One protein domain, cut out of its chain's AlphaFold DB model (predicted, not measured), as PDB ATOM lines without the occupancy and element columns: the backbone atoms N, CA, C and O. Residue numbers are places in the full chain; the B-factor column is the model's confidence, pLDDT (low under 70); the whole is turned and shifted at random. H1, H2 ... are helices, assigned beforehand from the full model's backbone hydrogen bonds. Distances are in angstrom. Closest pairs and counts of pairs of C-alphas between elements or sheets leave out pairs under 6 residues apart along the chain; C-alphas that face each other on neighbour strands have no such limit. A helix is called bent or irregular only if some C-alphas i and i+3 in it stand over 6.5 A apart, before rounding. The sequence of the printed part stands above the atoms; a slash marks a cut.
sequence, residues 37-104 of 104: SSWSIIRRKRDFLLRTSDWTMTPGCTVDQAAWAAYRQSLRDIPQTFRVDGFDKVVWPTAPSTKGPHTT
ATOM      1  N   SER A  37     580.187 343.475 388.825       79.00
ATOM      2  CA  SER A  37     581.541 342.982 389.128       79.00
ATOM      3  C   SER A  37     581.583 341.890 390.201       79.00
ATOM      4  O   SER A  37     582.630 341.300 390.464       79.00
ATOM      5  N   SER A  38     580.458 341.628 390.872       85.62
ATOM      6  CA  SER A  38     580.362 340.578 391.885       85.62
ATOM      7  C   SER A  38     578.925 340.117 392.131       85.62
ATOM      8  O   SER A  38     577.958 340.869 391.994       85.62
ATOM      9  N   TRP A  39     578.785 338.879 392.616       84.56
ATOM     10  CA  TRP A  39     577.492 338.312 393.014       84.56
ATOM     11  C   TRP A  39     576.791 339.093 394.129       84.56
ATOM     12  O   TRP A  39     575.567 339.027 394.244       84.56
ATOM     13  N   SER A  40     577.534 339.823 394.964       85.12
ATOM     14  CA  SER A  40     576.939 340.672 395.997       85.12
ATOM     15  C   SER A  40     576.205 341.867 395.380       85.12
ATOM     16  O   SER A  40     575.103 342.187 395.825       85.12
ATOM     17  N   ILE A  41     576.761 342.471 394.323       85.06
ATOM     18  CA  ILE A  41     576.126 343.563 393.574       85.06
ATOM     19  C   ILE A  41     574.897 343.047 392.832       85.06
ATOM     20  O   ILE A  41     573.822 343.624 392.982       85.06
ATOM     21  N   ILE A  42     575.014 341.917 392.130       87.44
ATOM     22  CA  ILE A  42     573.879 341.304 391.424       87.44
ATOM     23  C   ILE A  42     572.731 341.003 392.395       87.44
ATOM     24  O   ILE A  42     571.581 341.338 392.126       87.44
ATOM     25  N   ARG A  43     573.018 340.428 393.571       88.69
ATOM     26  CA  ARG A  43     571.979 340.177 394.587       88.69
ATOM     27  C   ARG A  43     571.334 341.470 395.080       88.69
ATOM     28  O   ARG A  43     570.114 341.523 395.156       88.69
ATOM     29  N   ARG A  44     572.118 342.522 395.338       87.38
ATOM     30  CA  ARG A  44     571.586 343.837 395.732       87.38
ATOM     31  C   ARG A  44     570.692 344.448 394.656       87.38
ATOM     32  O   ARG A  44     569.604 344.905 394.981       87.38
ATOM     33  N   LYS A  45     571.107 344.410 393.387       88.94
ATOM     34  CA  LYS A  45     570.291 344.868 392.250       88.94
ATOM     35  C   LYS A  45     568.988 344.086 392.138       88.94
ATOM     36  O   LYS A  45     567.927 344.683 391.992       88.94
ATOM     37  N   ARG A  46     569.052 342.757 392.258       91.44
ATOM     38  CA  ARG A  46     567.867 341.892 392.263       91.44
ATOM     39  C   ARG A  46     566.916 342.275 393.392       91.44
ATOM     40  O   ARG A  46     565.727 342.448 393.148       91.44
ATOM     41  N   ASP A  47     567.429 342.399 394.610       90.12
ATOM     42  CA  ASP A  47     566.617 342.711 395.787       90.12
ATOM     43  C   ASP A  47     565.991 344.106 395.664       90.12
ATOM     44  O   ASP A  47     564.814 344.284 395.979       90.12
ATOM     45  N   PHE A  48     566.731 345.068 395.104       88.25
ATOM     46  CA  PHE A  48     566.218 346.389 394.761       88.25
ATOM     47  C   PHE A  48     565.064 346.315 393.749       88.25
ATOM     48  O   PHE A  48     563.974 346.805 394.040       88.25
ATOM     49  N   LEU A  49     565.255 345.638 392.608       89.44
ATOM     50  CA  LEU A  49     564.230 345.490 391.564       89.44
ATOM     51  C   LEU A  49     562.976 344.759 392.069       89.44
ATOM     52  O   LEU A  49     561.846 345.125 391.727       89.44
ATOM     53  N   LEU A  50     563.155 343.740 392.915       90.81
ATOM     54  CA  LEU A  50     562.056 343.044 393.580       90.81
ATOM     55  C   LEU A  50     561.325 343.971 394.557       90.81
ATOM     56  O   LEU A  50     560.099 343.993 394.557       90.81
ATOM     57  N   ARG A  51     562.030 344.784 395.344       87.94
ATOM     58  CA  ARG A  51     561.376 345.739 396.247       87.94
ATOM     59  C   ARG A  51     560.595 346.804 395.474       87.94
ATOM     60  O   ARG A  51     559.447 347.077 395.806       87.94
ATOM     61  N   THR A  52     561.167 347.369 394.411       87.00
ATOM     62  CA  THR A  52     560.501 348.416 393.614       87.00
ATOM     63  C   THR A  52     559.292 347.917 392.832       87.00
ATOM     64  O   THR A  52     558.400 348.702 392.524       87.00
ATOM     65  N   SER A  53     559.247 346.626 392.497       89.44
ATOM     66  CA  SER A  53     558.123 346.008 391.782       89.44
ATOM     67  C   SER A  53     557.118 345.319 392.709       89.44
ATOM     68  O   SER A  53     556.189 344.687 392.221       89.44
ATOM     69  N   ASP A  54     557.272 345.402 394.032       87.94
ATOM     70  CA  ASP A  54     556.444 344.630 394.968       87.94
ATOM     71  C   ASP A  54     554.958 345.016 394.920       87.94
ATOM     72  O   ASP A  54     554.085 344.150 394.888       87.94
ATOM     73  N   TRP A  55     554.677 346.311 394.746       87.62
ATOM     74  CA  TRP A  55     553.322 346.857 394.598       87.62
ATOM     75  C   TRP A  55     552.541 346.276 393.403       87.62
ATOM     76  O   TRP A  55     551.312 346.301 393.388       87.62
ATOM     77  N   THR A  56     553.230 345.730 392.396       88.19
ATOM     78  CA  THR A  56     552.591 345.126 391.212       88.19
ATOM     79  C   THR A  56     551.926 343.787 391.523       88.19
ATOM     80  O   THR A  56     551.034 343.360 390.796       88.19
ATOM     81  N   MET A  57     552.322 343.140 392.624       87.06
ATOM     82  CA  MET A  57     551.750 341.878 393.102       87.06
ATOM     83  C   MET A  57     550.588 342.091 394.082       87.06
ATOM     84  O   MET A  57     549.963 341.126 394.519       87.06
ATOM     85  N   THR A  58     550.293 343.338 394.460       87.44
ATOM     86  CA  THR A  58     549.193 343.645 395.375       87.44
ATOM     87  C   THR A  58     547.839 343.443 394.672       87.44
ATOM     88  O   THR A  58     547.658 343.920 393.543       87.44
ATOM     89  N   PRO A  59     546.863 342.760 395.305       82.38
ATOM     90  CA  PRO A  59     545.511 342.623 394.763       82.38
ATOM     91  C   PRO A  59     544.878 343.991 394.469       82.38
ATOM     92  O   PRO A  59     544.953 344.896 395.297       82.38
ATOM     93  N   GLY A  60     544.252 344.145 393.298       78.00
ATOM     94  CA  GLY A  60     543.640 345.412 392.867       78.00
ATOM     95  C   GLY A  60     544.580 346.367 392.121       78.00
ATOM     96  O   GLY A  60     544.179 347.480 391.785       78.00
ATOM     97  N   CYS A  61     545.814 345.948 391.835       80.38
ATOM     98  CA  CYS A  61     546.716 346.698 390.972       80.38
ATOM     99  C   CYS A  61     546.217 346.709 389.516       80.38
ATOM    100  O   CYS A  61     545.730 345.702 389.008       80.38
ATOM    101  N   THR A  62     546.357 347.846 388.833       83.12
ATOM    102  CA  THR A  62     545.896 348.028 387.448       83.12
ATOM    103  C   THR A  62     546.848 347.447 386.405       83.12
ATOM    104  O   THR A  62     546.497 347.423 385.233       83.12
ATOM    105  N   VAL A  63     548.043 346.997 386.795       85.25
ATOM    106  CA  VAL A  63     549.071 346.458 385.889       85.25
ATOM    107  C   VAL A  63     548.774 345.024 385.443       85.25
ATOM    108  O   VAL A  63     547.976 344.318 386.055       85.25
ATOM    109  N   ASP A  64     549.476 344.556 384.405       87.44
ATOM    110  CA  ASP A  64     549.477 343.134 384.043       87.44
ATOM    111  C   ASP A  64     550.232 342.301 385.094       87.44
ATOM    112  O   ASP A  64     551.456 342.147 385.051       87.44
ATOM    113  N   GLN A  65     549.488 341.756 386.056       85.75
ATOM    114  CA  GLN A  65     550.054 340.946 387.133       85.75
ATOM    115  C   GLN A  65     550.778 339.696 386.618       85.75
ATOM    116  O   GLN A  65     551.773 339.292 387.217       85.75
ATOM    117  N   ALA A  66     550.332 339.094 385.510       87.12
ATOM    118  CA  ALA A  66     550.965 337.897 384.963       87.12
ATOM    119  C   ALA A  66     552.344 338.228 384.372       87.12
ATOM    120  O   ALA A  66     553.325 337.539 384.665       87.12
ATOM    121  N   ALA A  67     552.444 339.327 383.617       88.50
ATOM    122  CA  ALA A  67     553.720 339.806 383.090       88.50
ATOM    123  C   ALA A  67     554.693 340.193 384.216       88.50
ATOM    124  O   ALA A  67     555.869 339.817 384.186       88.50
ATOM    125  N   TRP A  68     554.210 340.895 385.246       90.75
ATOM    126  CA  TRP A  68     555.029 341.254 386.404       90.75
ATOM    127  C   TRP A  68     555.459 340.033 387.230       90.75
ATOM    128  O   TRP A  68     556.582 340.009 387.737       90.75
ATOM    129  N   ALA A  69     554.626 338.993 387.331       90.56
ATOM    130  CA  ALA A  69     554.985 337.749 388.009       90.56
ATOM    131  C   ALA A  69     556.102 337.007 387.258       90.56
ATOM    132  O   ALA A  69     557.093 336.612 387.875       90.56
ATOM    133  N   ALA A  70     555.997 336.897 385.929       91.50
ATOM    134  CA  ALA A  70     557.037 336.306 385.086       91.50
ATOM    135  C   ALA A  70     558.359 337.091 385.169       91.50
ATOM    136  O   ALA A  70     559.426 336.505 385.361       91.50
ATOM    137  N   TYR A  71     558.287 338.426 385.118       93.25
ATOM    138  CA  TYR A  71     559.441 339.303 385.309       93.25
ATOM    139  C   TYR A  71     560.126 339.058 386.661       93.25
ATOM    140  O   TYR A  71     561.327 338.788 386.720       93.25
ATOM    141  N   ARG A  72     559.367 339.068 387.763       93.69
ATOM    142  CA  ARG A  72     559.912 338.830 389.111       93.69
ATOM    143  C   ARG A  72     560.496 337.430 389.271       93.69
ATOM    144  O   ARG A  72     561.483 337.278 389.988       93.69
ATOM    145  N   GLN A  73     559.918 336.428 388.611       93.19
ATOM    146  CA  GLN A  73     560.470 335.077 388.603       93.19
ATOM    147  C   GLN A  73     561.829 335.051 387.893       93.19
ATOM    148  O   GLN A  73     562.815 334.630 388.493       93.19
ATOM    149  N   SER A  74     561.923 335.637 386.696       92.62
ATOM    150  CA  SER A  74     563.192 335.710 385.961       92.62
ATOM    151  C   SER A  74     564.302 336.421 386.752       92.62
ATOM    152  O   SER A  74     565.438 335.956 386.761       92.62
ATOM    153  N   LEU A  75     563.974 337.474 387.517       93.00
ATOM    154  CA  LEU A  75     564.928 338.134 388.419       93.00
ATOM    155  C   LEU A  75     565.460 337.205 389.520       93.00
ATOM    156  O   LEU A  75     566.631 337.295 389.897       93.00
ATOM    157  N   ARG A  76     564.613 336.334 390.081       93.00
ATOM    158  CA  ARG A  76     565.021 335.378 391.124       93.00
ATOM    159  C   ARG A  76     565.911 334.278 390.572       93.00
ATOM    160  O   ARG A  76     566.797 333.829 391.301       93.00
ATOM    161  N   ASP A  77     565.698 333.909 389.316       93.38
ATOM    162  CA  ASP A  77     566.406 332.813 388.665       93.38
ATOM    163  C   ASP A  77     567.815 333.219 388.199       93.38
ATOM    164  O   ASP A  77     568.686 332.357 388.129       93.38
ATOM    165  N   ILE A  78     568.105 334.520 388.021       89.88
ATOM    166  CA  ILE A  78     569.424 335.050 387.601       89.88
ATOM    167  C   ILE A  78     570.624 334.359 388.287       89.88
ATOM    168  O   ILE A  78     571.502 333.861 387.579       89.88
ATOM    169  N   PRO A  79     570.716 334.267 389.632       86.31
ATOM    170  CA  PRO A  79     571.885 333.668 390.278       86.31
ATOM    171  C   PRO A  79     572.035 332.165 390.028       86.31
ATOM    172  O   PRO A  79     573.127 331.631 390.205       86.31
ATOM    173  N   GLN A  80     570.947 331.477 389.678       87.31
ATOM    174  CA  GLN A  80     570.968 330.060 389.331       87.31
ATOM    175  C   GLN A  80     571.294 329.872 387.848       87.31
ATOM    176  O   GLN A  80     572.144 329.046 387.523       87.31
ATOM    177  N   THR A  81     570.689 330.677 386.970       87.62
ATOM    178  CA  THR A  81     570.885 330.628 385.516       87.62
ATOM    179  C   THR A  81     572.323 330.955 385.119       87.62
ATOM    180  O   THR A  81     572.936 330.191 384.386       87.62
ATOM    181  N   PHE A  82     572.900 332.028 385.662       86.44
ATOM    182  CA  PHE A  82     574.244 332.496 385.290       86.44
ATOM    183  C   PHE A  82     575.351 331.959 386.210       86.44
ATOM    184  O   PHE A  82     576.477 332.455 386.212       86.44
ATOM    185  N   ARG A  83     575.053 330.931 387.019       80.25
ATOM    186  CA  ARG A  83     576.022 330.350 387.962       80.25
ATOM    187  C   ARG A  83     577.273 329.811 387.262       80.25
ATOM    188  O   ARG A  83     578.347 329.843 387.856       80.25
ATOM    189  N   VAL A  84     577.114 329.276 386.050       79.25
ATOM    190  CA  VAL A  84     578.194 328.653 385.265       79.25
ATOM    191  C   VAL A  84     578.914 329.681 384.390       79.25
ATOM    192  O   VAL A  84     580.137 329.647 384.319       79.25
ATOM    193  N   ASP A  85     578.175 330.614 383.784       79.94
ATOM    194  CA  ASP A  85     578.720 331.612 382.849       79.94
ATOM    195  C   ASP A  85     579.469 332.762 383.538       79.94
ATOM    196  O   ASP A  85     580.289 333.430 382.911       79.94
ATOM    197  N   GLY A  86     579.205 332.986 384.827       79.81
ATOM    198  CA  GLY A  86     579.813 334.066 385.602       79.81
ATOM    199  C   GLY A  86     578.953 335.330 385.666       79.81
ATOM    200  O   GLY A  86     577.903 335.447 385.034       79.81
ATOM    201  N   PHE A  87     579.387 336.283 386.491       82.44
ATOM    202  CA  PHE A  87     578.631 337.505 386.794       82.44
ATOM    203  C   PHE A  87     578.590 338.489 385.614       82.44
ATOM    204  O   PHE A  87     577.596 339.175 385.403       82.44
ATOM    205  N   ASP A  88     579.634 338.494 384.796       80.25
ATOM    206  CA  ASP A  88     579.857 339.376 383.651       80.25
ATOM    207  C   ASP A  88     578.974 339.033 382.436       80.25
ATOM    208  O   ASP A  88     578.901 339.796 381.471       80.25
ATOM    209  N   LYS A  89     578.273 337.894 382.482       84.12
ATOM    210  CA  LYS A  89     577.309 337.458 381.462       84.12
ATOM    211  C   LYS A  89     575.853 337.595 381.897       84.12
ATOM    212  O   LYS A  89     574.969 337.214 381.134       84.12
ATOM    213  N   VAL A  90     575.592 338.136 383.090       86.44
ATOM    214  CA  VAL A  90     574.227 338.314 383.593       86.44
ATOM    215  C   VAL A  90     573.447 339.256 382.683       86.44
ATOM    216  O   VAL A  90     573.818 340.410 382.477       86.44
ATOM    217  N   VAL A  91     572.325 338.759 382.165       86.62
ATOM    218  CA  VAL A  91     571.367 339.554 381.395       86.62
ATOM    219  C   VAL A  91     570.154 339.839 382.267       86.62
ATOM    220  O   VAL A  91     569.500 338.921 382.768       86.62
ATOM    221  N   TRP A  92     569.843 341.122 382.439       88.50
ATOM    222  CA  TRP A  92     568.688 341.560 383.214       88.50
ATOM    223  C   TRP A  92     567.418 341.568 382.350       88.50
ATOM    224  O   TRP A  92     567.438 342.102 381.238       88.50
ATOM    225  N   PRO A  93     566.295 341.012 382.842       90.50
ATOM    226  CA  PRO A  93     565.021 341.079 382.142       90.50
ATOM    227  C   PRO A  93     564.550 342.536 382.041       90.50
ATOM    228  O   PRO A  93     564.807 343.357 382.926       90.50
ATOM    229  N   THR A  94     563.831 342.864 380.969       88.06
ATOM    230  CA  THR A  94     563.222 344.194 380.815       88.06
ATOM    231  C   THR A  94     561.930 344.259 381.623       88.06
ATOM    232  O   THR A  94     561.117 343.336 381.570       88.06
ATOM    233  N   ALA A  95     561.748 345.339 382.387       86.88
ATOM    234  CA  ALA A  95     560.541 345.531 383.182       86.88
ATOM    235  C   ALA A  95     559.302 345.653 382.269       86.88
ATOM    236  O   ALA A  95     559.355 346.378 381.271       86.88
ATOM    237  N   PRO A  96     558.195 344.964 382.590       86.25
ATOM    238  CA  PRO A  96     556.964 345.071 381.822       86.25
ATOM    239  C   PRO A  96     556.289 346.432 382.036       86.25
ATOM    240  O   PRO A  96     556.625 347.202 382.937       86.25
ATOM    241  N   SER A  97     555.323 346.740 381.172       82.50
ATOM    242  CA  SER A  97     554.588 348.002 381.228       82.50
ATOM    243  C   SER A  97     553.815 348.146 382.546       82.50
ATOM    244  O   SER A  97     553.150 347.220 383.014       82.50
ATOM    245  N   THR A  98     553.862 349.344 383.129       78.00
ATOM    246  CA  THR A  98     552.971 349.751 384.228       78.00
ATOM    247  C   THR A  98     551.608 350.229 383.722       78.00
ATOM    248  O   THR A  98     550.694 350.427 384.519       78.00
ATOM    249  N   LYS A  99     551.434 350.394 382.405       67.81
ATOM    250  CA  LYS A  99     550.107 350.533 381.800       67.81
ATOM    251  C   LYS A  99     549.476 349.153 381.720       67.81
ATOM    252  O   LYS A  99     550.030 348.260 381.079       67.81
ATOM    253  N   GLY A 100     548.361 348.992 382.417       59.06
ATOM    254  CA  GLY A 100     547.601 347.755 382.440       59.06
ATOM    255  C   GLY A 100     546.984 347.378 381.099       59.06
ATOM    256  O   GLY A 100     546.792 348.249 380.251       59.06
ATOM    257  N   PRO A 101     546.523 346.124 380.951       56.62
ATOM    258  CA  PRO A 101     545.650 345.722 379.845       56.62
ATOM    259  C   PRO A 101     544.295 346.464 379.849       56.62
ATOM    260  O   PRO A 101     543.535 346.360 378.893       56.62
ATOM    261  N   HIS A 102     544.001 347.234 380.905       46.09
ATOM    262  CA  HIS A 102     542.788 348.039 381.070       46.09
ATOM    263  C   HIS A 102     542.971 349.547 380.828       46.09
ATOM    264  O   HIS A 102     542.081 350.317 381.182       46.09
ATOM    265  N   THR A 103     544.081 350.008 380.242       43.19
ATOM    266  CA  THR A 103     544.154 351.398 379.761       43.19
ATOM    267  C   THR A 103     543.777 351.436 378.282       43.19
ATOM    268  O   THR A 103     544.650 351.320 377.421       43.19
ATOM    269  N   THR A 104     542.474 351.526 378.005       44.50
ATOM    270  CA  THR A 104     541.956 352.074 376.737       44.50
ATOM    271  C   THR A 104     542.353 353.532 376.590       44.50
ATOM    272  O   THR A 104     542.309 354.234 377.627       44.50
TER     273      THR A 104
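AT A GLANCE: This is residues 37 to 104 of the 104 residues of an uncharacterized protein of Alphaproteobacteria bacterium (UniProt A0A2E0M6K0). Two long helices, H1 and H3, lie side by side and run opposite ways, with the small helix H2 following on at the end of H1 and the chain folding back from H2 into H3. After H3 the chain turns once more, and a long stretch with no named element, residues 82 to 104, runs back along the pair toward the end where H2 lies; the outline of the whole is a rod. The printed part has 68 residues with three named helices, H1, H2 and H3 in that order along the chain, and no named strand; its class is all helix, with 35 residues in the named helices. It is only just loose, close to compact, with a radius of gyration of the C-alphas of 13.6 A, and it spans 42 by 17 by 15 A along its three main axes.

IN THESE COORDINATES: The printed part begins at Ser 37, two residues before the first helix. H1 is residues 39 to 52, Trp 39 to Thr 52, and measures 19.8 A from first to last C-alpha; C-alpha 39 is at (577.492, 338.312, 393.014) and C-alpha 52 at (560.501, 348.416, 393.614). After the single residue Ser 53 comes H2, residues 54 to 57, Asp 54 to Met 57, which measures 5.8 A. Seven residues, 58 to 64, lie between H2 and the next helix. H3 is residues 65 to 81, Gln 65 to Thr 81, the longest helix with 17 residues, and measures 23.3 A; C-alpha 65 is at (550.054, 340.946, 387.133) and C-alpha 81 at (570.885, 330.628, 385.516). H3 has a kink of 28 degrees near residue 75, and it is irregular: C-alphas 76 and 79 are 7.1 A apart, where about 5 A is the distance in a regular helix. Residues 82 to 104 hold no named element; within them, residues 87 to 89 are a helical run too short to bear a name.

HOW THE PARTS SIT: H1 and H2 meet only through their link, which is tight, with one residue. The link from H2 to H3 is short. H1 and H3 touch, with 7 pairs of C-alphas within 8 A. Their closest C-alphas are those of Arg 46 and Leu 75, 6.1 A apart, and H3 touches H1 with residues 72 to 79 alone. The two helices run opposite ways at a shallow tilt of 10 degrees, and their centres are 12.2 A apart. H2 and H3 also touch, with 5 pairs of C-alphas within 8 A. Their closest C-alphas are those of Met 57 and Gln 65, 6.3 A apart, and H3 touches H2 with residues 65 to 69 alone. In H1 every pair of O of residue i and N of residue i+4 is within hydrogen-bond range, in H3 11 of 13 such pairs are, and H2 is too short for such a pair.

THE WHOLE: The two C-alphas farthest apart are those of Val 84 and Thr 104, at 44.0 A, and the first and last printed C-alphas, those of Ser 37 and Thr 104, are 42.5 A apart. The printed part has no cut, and Thr 104 is the chain's last residue. No link between the named helices is long. The C-alphas of residues 82 to 104 lie 6 to 26 A from the mean of the C-alphas. The mean pLDDT of the printed part is 83.9, and the model's confidence is low, under 70, at residues 99 to 104.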